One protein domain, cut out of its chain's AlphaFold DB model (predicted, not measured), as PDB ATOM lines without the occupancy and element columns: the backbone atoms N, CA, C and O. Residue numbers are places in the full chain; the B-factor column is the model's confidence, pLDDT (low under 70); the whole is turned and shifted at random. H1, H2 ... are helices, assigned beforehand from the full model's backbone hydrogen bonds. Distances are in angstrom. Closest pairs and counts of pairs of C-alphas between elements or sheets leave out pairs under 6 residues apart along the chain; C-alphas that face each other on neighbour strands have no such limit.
ATOM      1  N   PRO A 103     -18.127 -11.115  -6.817       80.38
ATOM      2  CA  PRO A 103     -17.466 -10.120  -7.643       80.38
ATOM      3  C   PRO A 103     -15.971 -10.426  -7.771       80.38
ATOM      4  O   PRO A 103     -15.375 -11.084  -6.920       80.38
ATOM      5  N   PHE A 104     -15.363  -9.905  -8.837       75.81
ATOM      6  CA  PHE A 104     -13.911  -9.899  -9.057       75.81
ATOM      7  C   PHE A 104     -13.239 -11.274  -9.169       75.81
ATOM      8  O   PHE A 104     -12.016 -11.364  -9.119       75.81
ATOM      9  N   MET A 105     -14.006 -12.337  -9.422       74.12
ATOM     10  CA  MET A 105     -13.453 -13.667  -9.709       74.12
ATOM     11  C   MET A 105     -12.534 -13.700 -10.938       74.12
ATOM     12  O   MET A 105     -11.675 -14.573 -11.019       74.12
ATOM     13  N   MET A 106     -12.631 -12.707 -11.829       68.81
ATOM     14  CA  MET A 106     -11.672 -12.481 -12.919       68.81
ATOM     15  C   MET A 106     -10.216 -12.322 -12.440       68.81
ATOM     16  O   MET A 106      -9.301 -12.522 -13.220       68.81
ATOM     17  N   LEU A 107      -9.983 -11.989 -11.164       65.19
ATOM     18  CA  LEU A 107      -8.647 -11.962 -10.550       65.19
ATOM     19  C   LEU A 107      -8.060 -13.354 -10.309       65.19
ATOM     20  O   LEU A 107      -6.849 -13.506 -10.172       65.19
ATOM     21  N   MET A 108      -8.930 -14.347 -10.147       62.16
ATOM     22  CA  MET A 108      -8.564 -15.729  -9.839       62.16
ATOM     23  C   MET A 108      -8.567 -16.618 -11.083       62.16
ATOM     24  O   MET A 108      -8.094 -17.750 -11.027       62.16
ATOM     25  N   GLN A 109      -9.134 -16.129 -12.183       64.94
ATOM     26  CA  GLN A 109      -9.205 -16.820 -13.460       64.94
ATOM     27  C   GLN A 109      -8.200 -16.167 -14.406       64.94
ATOM     28  O   GLN A 109      -8.091 -14.949 -14.425       64.94
ATOM     29  N   ASN A 110      -7.458 -16.961 -15.180       62.06
ATOM     30  CA  ASN A 110      -6.677 -16.421 -16.292       62.06
ATOM     31  C   ASN A 110      -7.669 -16.149 -17.425       62.06
ATOM     32  O   ASN A 110      -8.171 -17.123 -17.992       62.06
ATOM     33  N   PRO A 111      -8.030 -14.885 -17.710       64.94
ATOM     34  CA  PRO A 111      -9.004 -14.616 -18.752       64.94
ATOM     35  C   PRO A 111      -8.417 -15.051 -20.100       64.94
ATOM     36  O   PRO A 111      -7.230 -14.853 -20.358       64.94
ATOM     37  N   GLU A 112      -9.241 -15.671 -20.947       67.44
ATOM     38  CA  GLU A 112      -8.817 -16.037 -22.306       67.44
ATOM     39  C   GLU A 112      -8.549 -14.790 -23.164       67.44
ATOM     40  O   GLU A 112      -7.711 -14.823 -24.064       67.44
ATOM     41  N   GLU A 113      -9.206 -13.673 -22.837       72.88
ATOM     42  CA  GLU A 113      -9.011 -12.373 -23.473       72.88
ATOM     43  C   GLU A 113      -8.259 -11.386 -22.562       72.88
ATOM     44  O   GLU A 113      -8.427 -11.398 -21.337       72.88
ATOM     45  N   PRO A 114      -7.426 -10.495 -23.130       77.31
ATOM     46  CA  PRO A 114      -6.725  -9.484 -22.353       77.31
ATOM     47  C   PRO A 114      -7.706  -8.486 -21.728       77.31
ATOM     48  O   PRO A 114      -8.570  -7.933 -22.404       77.31
ATOM     49  N   LEU A 115      -7.509  -8.198 -20.439       80.25
ATOM     50  CA  LEU A 115      -8.303  -7.208 -19.714       80.25
ATOM     51  C   LEU A 115      -8.161  -5.817 -20.346       80.25
ATOM     52  O   LEU A 115      -7.049  -5.344 -20.607       80.25
ATOM     53  N   THR A 116      -9.280  -5.121 -20.502       83.44
ATOM     54  CA  THR A 116      -9.325  -3.710 -20.887       83.44
ATOM     55  C   THR A 116      -8.641  -2.825 -19.830       83.44
ATOM     56  O   THR A 116      -8.561  -3.200 -18.657       83.44
ATOM     57  N   PRO A 117      -8.181  -1.606 -20.173       83.75
ATOM     58  CA  PRO A 117      -7.541  -0.712 -19.200       83.75
ATOM     59  C   PRO A 117      -8.400  -0.418 -17.961       83.75
ATOM     60  O   PRO A 117      -7.879  -0.257 -16.858       83.75
ATOM     61  N   ILE A 118      -9.727  -0.369 -18.125       81.75
ATOM     62  CA  ILE A 118     -10.652  -0.130 -17.016       81.75
ATOM     63  C   ILE A 118     -10.784  -1.362 -16.108       81.75
ATOM     64  O   ILE A 118     -10.824  -1.226 -14.887       81.75
ATOM     65  N   GLU A 119     -10.777  -2.567 -16.678       80.38
ATOM     66  CA  GLU A 119     -10.754  -3.819 -15.920       80.38
ATOM     67  C   GLU A 119      -9.437  -3.977 -15.163       80.38
ATOM     68  O   GLU A 119      -9.460  -4.325 -13.985       80.38
ATOM     69  N   GLN A 120      -8.302  -3.640 -15.783       80.50
ATOM     70  CA  GLN A 120      -6.995  -3.627 -15.118       80.50
ATOM     71  C   GLN A 120      -6.966  -2.657 -13.927       80.50
ATOM     72  O   GLN A 120      -6.463  -3.002 -12.855       80.50
ATOM     73  N   LEU A 121      -7.554  -1.464 -14.077       81.75
ATOM     74  CA  LEU A 121      -7.704  -0.511 -12.977       81.75
ATOM     75  C   LEU A 121      -8.545  -1.103 -11.838       81.75
ATOM     76  O   LEU A 121      -8.144  -1.031 -10.677       81.75
ATOM     77  N   MET A 122      -9.681  -1.729 -12.158       79.38
ATOM     78  CA  MET A 122     -10.534  -2.391 -11.165       79.38
ATOM     79  C   MET A 122      -9.797  -3.523 -10.444       79.38
ATOM     80  O   MET A 122      -9.851  -3.602  -9.218       79.38
ATOM     81  N   VAL A 123      -9.050  -4.351 -11.178       78.00
ATOM     82  CA  VAL A 123      -8.198  -5.411 -10.621       78.00
ATOM     83  C   VAL A 123      -7.197  -4.852  -9.612       78.00
ATOM     84  O   VAL A 123      -7.055  -5.390  -8.508       78.00
ATOM     85  N   SER A 124      -6.522  -3.760  -9.973       77.44
ATOM     86  CA  SER A 124      -5.534  -3.106  -9.117       77.44
ATOM     87  C   SER A 124      -6.168  -2.562  -7.832       77.44
ATOM     88  O   SER A 124      -5.669  -2.825  -6.736       77.44
ATOM     89  N   LEU A 125      -7.315  -1.881  -7.939       75.81
ATOM     90  CA  LEU A 125      -8.037  -1.328  -6.789       75.81
ATOM     91  C   LEU A 125      -8.532  -2.423  -5.834       75.81
ATOM     92  O   LEU A 125      -8.342  -2.321  -4.624       75.81
ATOM     93  N   VAL A 126      -9.113  -3.498  -6.368       71.81
ATOM     94  CA  VAL A 126      -9.672  -4.597  -5.564       71.81
ATOM     95  C   VAL A 126      -8.583  -5.404  -4.863       71.81
ATOM     96  O   VAL A 126      -8.779  -5.840  -3.729       71.81
ATOM     97  N   SER A 127      -7.419  -5.576  -5.492       67.62
ATOM     98  CA  SER A 127      -6.286  -6.284  -4.882       67.62
ATOM     99  C   SER A 127      -5.830  -5.615  -3.581       67.62
ATOM    100  O   SER A 127      -5.532  -6.305  -2.606       67.62
ATOM    101  N   ASN A 128      -5.891  -4.282  -3.523       64.81
ATOM    102  CA  ASN A 128      -5.608  -3.506  -2.312       64.81
ATOM    103  C   ASN A 128      -6.711  -3.633  -1.244       64.81
ATOM    104  O   ASN A 128      -6.492  -3.300  -0.081       64.81
ATOM    105  N   TRP A 129      -7.894  -4.128  -1.613       64.69
ATOM    106  CA  TRP A 129      -9.092  -4.186  -0.770       64.69
ATOM    107  C   TRP A 129      -9.518  -5.609  -0.388       64.69
ATOM    108  O   TRP A 129     -10.603  -5.791   0.162       64.69
ATOM    109  N   LYS A 130      -8.658  -6.621  -0.579       62.50
ATOM    110  CA  LYS A 130      -8.901  -8.009  -0.121       62.50
ATOM    111  C   LYS A 130      -9.329  -8.119   1.351       62.50
ATOM    112  O   LYS A 130     -10.067  -9.026   1.707       62.50
ATOM    113  N   HIS A 131      -8.898  -7.185   2.197       59.00
ATOM    114  CA  HIS A 131      -9.245  -7.143   3.621       59.00
ATOM    115  C   HIS A 131     -10.679  -6.649   3.881       59.00
ATOM    116  O   HIS A 131     -11.260  -6.942   4.922       59.00
ATOM    117  N   VAL A 132     -11.257  -5.911   2.929       62.22
ATOM    118  CA  VAL A 132     -12.582  -5.284   3.035       62.22
ATOM    119  C   VAL A 132     -13.687  -6.272   2.644       62.22
ATOM    120  O   VAL A 132     -14.784  -6.226   3.202       62.22
ATOM    121  N   TYR A 133     -13.402  -7.201   1.720       68.25
ATOM    122  CA  TYR A 133     -14.370  -8.186   1.238       68.25
ATOM    123  C   TYR A 133     -13.713  -9.544   0.929       68.25
ATOM    124  O   TYR A 133     -12.891  -9.650   0.021       68.25
ATOM    125  N   ASP A 134     -14.117 -10.592   1.652       77.12
ATOM    126  CA  ASP A 134     -13.623 -11.968   1.475       77.12
ATOM    127  C   ASP A 134     -14.334 -12.681   0.304       77.12
ATOM    128  O   ASP A 134     -15.164 -13.577   0.487       77.12
ATOM    129  N   PHE A 135     -14.041 -12.245  -0.924       81.69
ATOM    130  CA  PHE A 135     -14.602 -12.857  -2.136       81.69
ATOM    131  C   PHE A 135     -14.114 -14.296  -2.340       81.69
ATOM    132  O   PHE A 135     -14.869 -15.132  -2.832       81.69
ATOM    133  N   GLU A 136     -12.885 -14.615  -1.930       82.69
ATOM    134  CA  GLU A 136     -12.315 -15.955  -2.079       82.69
ATOM    135  C   GLU A 136     -12.997 -16.965  -1.148       82.69
ATOM    136  O   GLU A 136     -13.382 -18.053  -1.587       82.69
ATOM    137  N   GLY A 137     -13.218 -16.608   0.120       87.19
ATOM    138  CA  GLY A 137     -13.990 -17.419   1.056       87.19
ATOM    139  C   GLY A 137     -15.432 -17.616   0.592       87.19
ATOM    140  O   GLY A 137     -15.947 -18.736   0.645       87.19
ATOM    141  N   LEU A 138     -16.064 -16.564   0.059       88.38
ATOM    142  CA  LEU A 138     -17.415 -16.645  -0.499       88.38
ATOM    143  C   LEU A 138     -17.482 -17.564  -1.732       88.38
ATOM    144  O   LEU A 138     -18.393 -18.389  -1.827       88.38
ATOM    145  N   TYR A 139     -16.511 -17.468  -2.643       89.94
ATOM    146  CA  TYR A 139     -16.384 -18.362  -3.797       89.94
ATOM    147  C   TYR A 139     -16.217 -19.820  -3.364       89.94
ATOM    148  O   TYR A 139     -16.973 -20.693  -3.793       89.94
ATOM    149  N   ARG A 140     -15.276 -20.085  -2.446       91.44
ATOM    150  CA  ARG A 140     -15.030 -21.425  -1.888       91.44
ATOM    151  C   ARG A 140     -16.270 -21.992  -1.204       91.44
ATOM    152  O   ARG A 140     -16.549 -23.176  -1.358       91.44
ATOM    153  N   PHE A 141     -17.021 -21.168  -0.472       92.88
ATOM    154  CA  PHE A 141     -18.284 -21.572   0.143       92.88
ATOM    155  C   PHE A 141     -19.311 -22.004  -0.910       92.88
ATOM    156  O   PHE A 141     -19.845 -23.105  -0.813       92.88
ATOM    157  N   LYS A 142     -19.551 -21.181  -1.940       94.56
ATOM    158  CA  LYS A 142     -20.534 -21.489  -2.992       94.56
ATOM    159  C   LYS A 142     -20.136 -22.713  -3.819       94.56
ATOM    160  O   LYS A 142     -21.002 -23.496  -4.196       94.56
ATOM    161  N   ASN A 143     -18.839 -22.946  -4.022       94.50
ATOM    162  CA  ASN A 143     -18.339 -24.127  -4.731       94.50
ATOM    163  C   ASN A 143     -18.631 -25.463  -4.042       94.50
ATOM    164  O   ASN A 143     -18.611 -26.492  -4.714       94.50
ATOM    165  N   LYS A 144     -18.958 -25.473  -2.744       95.50
ATOM    166  CA  LYS A 144     -19.349 -26.700  -2.027       95.50
ATOM    167  C   LYS A 144     -20.593 -27.368  -2.621       95.50
ATOM    168  O   LYS A 144     -20.788 -28.559  -2.415       95.50
ATOM    169  N   PHE A 145     -21.406 -26.616  -3.362       95.38
ATOM    170  CA  PHE A 145     -22.662 -27.083  -3.955       95.38
ATOM    171  C   PHE A 145     -22.550 -27.378  -5.457       95.38
ATOM    172  O   PHE A 145     -23.573 -27.539  -6.113       95.38
ATOM    173  N   ALA A 146     -21.327 -27.412  -6.007       94.50
ATOM    174  CA  ALA A 146     -21.057 -27.619  -7.433       94.50
ATOM    175  C   ALA A 146     -21.934 -26.751  -8.375       94.50
ATOM    176  O   ALA A 146     -22.602 -27.284  -9.264       94.50
ATOM    177  N   PRO A 147     -21.976 -25.414  -8.188       95.06
ATOM    178  CA  PRO A 147     -22.829 -24.543  -8.986       95.06
ATOM    179  C   PRO A 147     -22.305 -24.395 -10.421       95.06
ATOM    180  O   PRO A 147     -21.107 -24.491 -10.689       95.06
ATOM    181  N   LEU A 148     -23.211 -24.049 -11.336       94.19
ATOM    182  CA  LEU A 148     -22.846 -23.545 -12.657       94.19
ATOM    183  C   LEU A 148     -22.554 -22.043 -12.560       94.19
ATOM    184  O   LEU A 148     -23.461 -21.246 -12.321       94.19
ATOM    185  N   TRP A 149     -21.295 -21.650 -12.756       90.38
ATOM    186  CA  TRP A 149     -20.903 -20.240 -12.767       90.38
ATOM    187  C   TRP A 149     -21.254 -19.578 -14.098       90.38
ATOM    188  O   TRP A 149     -20.950 -20.107 -15.165       90.38
ATOM    189  N   ARG A 150     -21.878 -18.399 -14.028       88.75
ATOM    190  CA  ARG A 150     -22.234 -17.576 -15.190       88.75
ATOM    191  C   ARG A 150     -21.684 -16.158 -15.002       88.75
ATOM    192  O   ARG A 150     -21.769 -15.640 -13.886       88.75
ATOM    193  N   PRO A 151     -21.123 -15.529 -16.051       85.81
ATOM    194  CA  PRO A 151     -20.624 -14.165 -15.951       85.81
ATOM    195  C   PRO A 151     -21.782 -13.179 -15.772       85.81
ATOM    196  O   PRO A 151     -22.837 -13.317 -16.393       85.81
ATOM    197  N   VAL A 152     -21.564 -12.162 -14.940       84.81
ATOM    198  CA  VAL A 152     -22.464 -11.012 -14.797       84.81
ATOM    199  C   VAL A 152     -21.728  -9.790 -15.320       84.81
ATOM    200  O   VAL A 152     -20.669  -9.437 -14.807       84.81
ATOM    201  N   MET A 153     -22.283  -9.174 -16.362       81.88
ATOM    202  CA  MET A 153     -21.623  -8.112 -17.118       81.88
ATOM    203  C   MET A 153     -22.319  -6.774 -16.892       81.88
ATOM    204  O   MET A 153     -23.549  -6.680 -16.923       81.88
ATOM    205  N   LEU A 154     -21.528  -5.716 -16.720       82.81
ATOM    206  CA  LEU A 154     -22.037  -4.351 -16.696       82.81
ATOM    207  C   LEU A 154     -22.254  -3.868 -18.133       82.81
ATOM    208  O   LEU A 154     -21.298  -3.680 -18.881       82.81
ATOM    209  N   CYS A 155     -23.511  -3.647 -18.508       85.88
ATOM    210  CA  CYS A 155     -23.869  -3.146 -19.831       85.88
ATOM    211  C   CYS A 155     -24.077  -1.629 -19.788       85.88
ATOM    212  O   CYS A 155     -24.820  -1.117 -18.951       85.88
ATOM    213  N   THR A 156     -23.442  -0.905 -20.707       84.38
ATOM    214  CA  THR A 156     -23.534   0.555 -20.812       84.38
ATOM    215  C   THR A 156     -23.643   0.975 -22.273       84.38
ATOM    216  O   THR A 156     -23.082   0.342 -23.162       84.38
ATOM    217  N   ASN A 157     -24.368   2.064 -22.522       85.94
ATOM    218  CA  ASN A 157     -24.488   2.685 -23.843       85.94
ATOM    219  C   ASN A 157     -23.305   3.612 -24.188       85.94
ATOM    220  O   ASN A 157     -23.257   4.170 -25.282       85.94
ATOM    221  N   ARG A 158     -22.376   3.818 -23.250       85.94
ATOM    222  CA  ARG A 158     -21.165   4.639 -23.394       85.94
ATOM    223  C   ARG A 158     -19.954   3.877 -22.874       85.94
ATOM    224  O   ARG A 158     -20.097   3.054 -21.976       85.94
ATOM    225  N   ASN A 159     -18.763   4.214 -23.363       84.44
ATOM    226  CA  ASN A 159     -17.516   3.659 -22.830       84.44
ATOM    227  C   ASN A 159     -17.414   3.898 -21.319       84.44
ATOM    228  O   ASN A 159     -17.591   5.031 -20.867       84.44
ATOM    229  N   LEU A 160     -17.114   2.845 -20.554       84.56
ATOM    230  CA  LEU A 160     -16.907   2.949 -19.111       84.56
ATOM    231  C   LEU A 160     -15.755   3.912 -18.813       84.56
ATOM    232  O   LEU A 160     -14.651   3.760 -19.329       84.56
ATOM    233  N   SER A 161     -16.016   4.899 -17.959       87.19
ATOM    234  CA  SER A 161     -15.013   5.836 -17.469       87.19
ATOM    235  C   SER A 161     -14.755   5.586 -15.981       87.19
ATOM    236  O   SER A 161     -15.675   5.177 -15.262       87.19
ATOM    237  N   PRO A 162     -13.544   5.877 -15.474       85.94
ATOM    238  CA  PRO A 162     -13.247   5.760 -14.045       85.94
ATOM    239  C   PRO A 162     -14.209   6.568 -13.165       85.94
ATOM    240  O   PRO A 162     -14.571   6.135 -12.075       85.94
ATOM    241  N   PHE A 163     -14.679   7.718 -13.659       88.06
ATOM    242  CA  PHE A 163     -15.653   8.551 -12.956       88.06
ATOM    243  C   PHE A 163     -17.006   7.849 -12.777       88.06
ATOM    244  O   PHE A 163     -17.570   7.891 -11.687       88.06
ATOM    245  N   MET A 164     -17.505   7.155 -13.806       87.75
ATOM    246  CA  MET A 164     -18.754   6.391 -13.695       87.75
ATOM    247  C   MET A 164     -18.627   5.239 -12.694       87.75
ATOM    248  O   MET A 164     -19.550   4.996 -11.920       87.75
ATOM    249  N   LEU A 165     -17.472   4.570 -12.648       85.38
ATOM    250  CA  LEU A 165     -17.209   3.530 -11.650       85.38
ATOM    251  C   LEU A 165     -17.127   4.100 -10.230       85.38
ATOM    252  O   LEU A 165     -17.663   3.498  -9.302       85.38
ATOM    253  N   ALA A 166     -16.522   5.277 -10.057       85.69
ATOM    254  CA  ALA A 166     -16.493   5.968  -8.772       85.69
ATOM    255  C   ALA A 166     -17.903   6.369  -8.308       85.69
ATOM    256  O   ALA A 166     -18.253   6.146  -7.151       85.69
ATOM    257  N   GLN A 167     -18.737   6.898  -9.209       88.00
ATOM    258  CA  GLN A 167     -20.138   7.200  -8.906       88.00
ATOM    259  C   GLN A 167     -20.907   5.944  -8.498       88.00
ATOM    260  O   GLN A 167     -21.592   5.965  -7.479       88.00
ATOM    261  N   LEU A 168     -20.742   4.842  -9.236       86.12
ATOM    262  CA  LEU A 168     -21.359   3.564  -8.895       86.12
ATOM    263  C   LEU A 168     -20.926   3.103  -7.496       86.12
ATOM    264  O   LEU A 168     -21.775   2.757  -6.677       86.12
ATOM    265  N   ALA A 169     -19.628   3.158  -7.184       83.06
ATOM    266  CA  ALA A 169     -19.103   2.790  -5.869       83.06
ATOM    267  C   ALA A 169     -19.725   3.626  -4.735       83.06
ATOM    268  O   ALA A 169     -20.146   3.070  -3.720       83.06
ATOM    269  N   VAL A 170     -19.847   4.945  -4.917       85.56
ATOM    270  CA  VAL A 170     -20.497   5.838  -3.942       85.56
ATOM    271  C   VAL A 170     -21.981   5.499  -3.790       85.56
ATOM    272  O   VAL A 170     -22.460   5.342  -2.669       85.56
ATOM    273  N   SER A 171     -22.711   5.327  -4.894       85.75
ATOM    274  CA  SER A 171     -24.143   5.003  -4.868       85.75
ATOM    275  C   SER A 171     -24.440   3.658  -4.202       85.75
ATOM    276  O   SER A 171     -25.451   3.524  -3.519       85.75
ATOM    277  N   MET A 172     -23.546   2.677  -4.339       83.75
ATOM    278  CA  MET A 172     -23.656   1.377  -3.665       83.75
ATOM    279  C   MET A 172     -23.289   1.436  -2.172       83.75
ATOM    280  O   MET A 172     -23.341   0.412  -1.493       83.75
ATOM    281  N   GLY A 173     -22.900   2.599  -1.635       81.81
ATOM    282  CA  GLY A 173     -22.468   2.745  -0.242       81.81
ATOM    283  C   GLY A 173     -21.094   2.131   0.040       81.81
ATOM    284  O   GLY A 173     -20.754   1.875   1.193       81.81
ATOM    285  N   PHE A 174     -20.278   1.891  -0.990       77.88
ATOM    286  CA  PHE A 174     -18.961   1.266  -0.838       77.88
ATOM    287  C   PHE A 174     -18.016   2.107   0.042       77.88
ATOM    288  O   PHE A 174     -17.205   1.572   0.797       77.88
ATOM    289  N   THR A 175     -18.157   3.434   0.004       73.50
ATOM    290  CA  THR A 175     -17.397   4.376   0.841       73.50
ATOM    291  C   THR A 175     -17.658   4.196   2.337       73.50
ATOM    292  O   THR A 175     -16.739   4.350   3.146       73.50
ATOM    293  N   ASP A 176     -18.878   3.812   2.719       76.06
ATOM    294  CA  ASP A 176     -19.250   3.573   4.118       76.06
ATOM    295  C   ASP A 176     -18.509   2.339   4.666       76.06
ATOM    296  O   ASP A 176     -18.075   2.310   5.816       76.06
ATOM    297  N   ILE A 177     -18.291   1.332   3.814       72.56
ATOM    298  CA  ILE A 177     -17.531   0.123   4.154       72.56
ATOM    299  C   ILE A 177     -16.048   0.449   4.353       72.56
ATOM    300  O   ILE A 177     -15.454   0.047   5.356       72.56
ATOM    301  N   LEU A 178     -15.458   1.224   3.438       68.94
ATOM    302  CA  LEU A 178     -14.048   1.621   3.513       68.94
ATOM    303  C   LEU A 178     -13.731   2.448   4.764       68.94
ATOM    304  O   LEU A 178     -12.706   2.234   5.415       68.94
ATOM    305  N   THR A 179     -14.608   3.390   5.111       69.31
ATOM    306  CA  THR A 179     -14.442   4.242   6.297       69.31
ATOM    307  C   THR A 179     -14.556   3.441   7.594       69.31
ATOM    308  O   THR A 179     -13.733   3.625   8.492       69.31
ATOM    309  N   HIS A 180     -15.502   2.500   7.676       68.19
ATOM    310  CA  HIS A 180     -15.666   1.623   8.838       68.19
ATOM    311  C   HIS A 180     -14.439   0.726   9.086       68.19
ATOM    312  O   HIS A 180     -13.963   0.628  10.217       68.19
ATOM    313  N   GLU A 181     -13.899   0.083   8.047       62.41
ATOM    314  CA  GLU A 181     -12.715  -0.783   8.176       62.41
ATOM    315  C   GLU A 181     -11.449   0.028   8.508       62.41
ATOM    316  O   GLU A 181     -10.650  -0.392   9.347       62.41
ATOM    317  N   SER A 182     -11.307   1.234   7.944       60.41
ATOM    318  CA  SER A 182     -10.194   2.142   8.264       60.41
ATOM    319  C   SER A 182     -10.208   2.540   9.747       60.41
ATOM    320  O   SER A 182      -9.188   2.435  10.427       60.41
ATOM    321  N   PHE A 183     -11.373   2.900  10.295       59.12
ATOM    322  CA  PHE A 183     -11.536   3.171  11.730       59.12
ATOM    323  C   PHE A 183     -11.275   1.939  12.613       59.12
ATOM    324  O   PHE A 183     -10.710   2.068  13.700       59.12
ATOM    325  N   GLY A 184     -11.655   0.742  12.154       56.94
ATOM    326  CA  GLY A 184     -11.368  -0.519  12.844       56.94
ATOM    327  C   GLY A 184      -9.868  -0.818  12.945       56.94
ATOM    328  O   GLY A 184      -9.388  -1.194  14.016       56.94
ATOM    329  N   MET A 185      -9.125  -0.577  11.863       54.12
ATOM    330  CA  MET A 185      -7.675  -0.774  11.794       54.12
ATOM    331  C   MET A 185      -6.925   0.206  12.710       54.12
ATOM    332  O   MET A 185      -6.098  -0.224  13.511       54.12
ATOM    333  N   PHE A 186      -7.298   1.496  12.693       50.12
ATOM    334  CA  PHE A 186      -6.744   2.514  13.600       50.12
ATOM    335  C   PHE A 186      -6.992   2.189  15.082       50.12
ATOM    336  O   PHE A 186      -6.127   2.412  15.933       50.12
ATOM    337  N   ARG A 187      -8.161   1.624  15.406       44.75
ATOM    338  CA  ARG A 187      -8.504   1.225  16.776       44.75
ATOM    339  C   ARG A 187      -7.711   0.004  17.250       44.75
ATOM    340  O   ARG A 187      -7.350  -0.039  18.418       44.75
ATOM    341  N   GLN A 188      -7.412  -0.960  16.376       47.66
ATOM    342  CA  GLN A 188      -6.545  -2.096  16.720       47.66
ATOM    343  C   GLN A 188      -5.093  -1.664  16.955       47.66
ATOM    344  O   GLN A 188      -4.497  -2.114  17.928       47.66
ATOM    345  N   SER A 189      -4.561  -0.736  16.154       42.97
ATOM    346  CA  SER A 189      -3.203  -0.200  16.341       42.97
ATOM    347  C   SER A 189      -3.023   0.644  17.611       42.97
ATOM    348  O   SER A 189      -1.912   0.741  18.117       42.97
ATOM    349  N   LEU A 190      -4.100   1.233  18.146       45.81
ATOM    350  CA  LEU A 190      -4.082   1.990  19.408       45.81
ATOM    351  C   LEU A 190      -4.228   1.110  20.661       45.81
ATOM    352  O   LEU A 190      -3.980   1.587  21.759       45.81
ATOM    353  N   ILE A 191      -4.657  -0.148  20.511       45.91
ATOM    354  CA  ILE A 191      -4.811  -1.112  21.618       45.91
ATOM    355  C   ILE A 191      -3.581  -2.040  21.718       45.91
ATOM    356  O   ILE A 191      -3.402  -2.729  22.717       45.91
ATOM    357  N   SER A 192      -2.718  -2.051  20.696       38.97
ATOM    358  CA  SER A 192      -1.466  -2.820  20.648       38.97
ATOM    359  C   SER A 192      -0.212  -2.028  21.061       38.97
ATOM    360  O   SER A 192       0.894  -2.449  20.725       38.97
ATOM    361  N   VAL A 193      -0.373  -0.890  21.748       41.44
ATOM    362  CA  VAL A 193       0.694  -0.089  22.384       41.44
ATOM    363  C   VAL A 193       0.377   0.025  23.866       41.44
ATOM    364  O   VAL A 193       1.315  -0.144  24.672       41.44
TER     365      VAL A 193
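This is residues 103 to 193 of the 193 residues of the protein "DUF2156 domain-containing protein" of Chlorobium ferrooxidans DSM 13031 (UniProt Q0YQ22). Picture a loose, open frame of chain: H1, H2, the long link of residues 144 to 161 and H3 go round it, and H4 runs out from the end of H3 as a long arm. H3 and H4 make a corner at 76 degrees, residues 183 to 193 at the far end of the arm stick out, and H2 stands away from the other three helices. The printed part has 91 residues with four named helices, H1, H2, H3 and H4 in that order along the chain, and no named strand; its class is all helix. The whole is loose, with a radius of gyration of the C-alphas of 16.1 A, and spans 48 by 37 by 22 A.

Start at Pro 103 and pass the unnamed residues 103 to 116 to reach H1, residues 117 to 127. After it comes H2, residues 135 to 143, which is apart from H1. Go on to H3, residues 162 to 171, which is apart from H2. Look back from H3 to H1: the two are close but not clearly touching, their closest C-alphas being those of Ile 118 and Pro 162, 7.1 A apart. They run the same way at a steep tilt of 45 degrees. Last comes H4, residues 174 to 191, close to H3 but not clearly touching it; their closest C-alphas, those of Ala 169 and Thr 175, are 7.1 A apart. The lines of H3 and H4 are about perpendicular, at 76 degrees. H4 is apart from H1 and from H2. In H1, H2, H3 and H4, every O i to N i+4 pair is within hydrogen-bond range.

Find C-alpha 117 at (-7.541, -0.712, -19.200); from there H1 runs 15.4 A to C-alpha 127. H2 measures 12.2 A from C-alpha 135 to C-alpha 143, the latter at (-18.339, -24.127, -4.731). H3 runs 14.3 A from C-alpha 162 to C-alpha 171. H4, the longest helix with 18 residues, runs 26.6 A from C-alpha 174 to C-alpha 191 at (-4.811, -1.112, 21.618).

The two C-alphas farthest apart, those of Asn 157 and Val 193, are 52.7 A apart. The printed part has no cut, and Val 193 is the chain's last residue. The link from H2 to H3, 18 residues, is long; that from H1 to H2, 7 residues, is short, and that from H3 to H4, 2 residues, is tight. Mean pLDDT of the printed part is 75.7; residues 106 to 112, 127 to 133 and 178 to 193 are under 70, and H4 has a mean of 60.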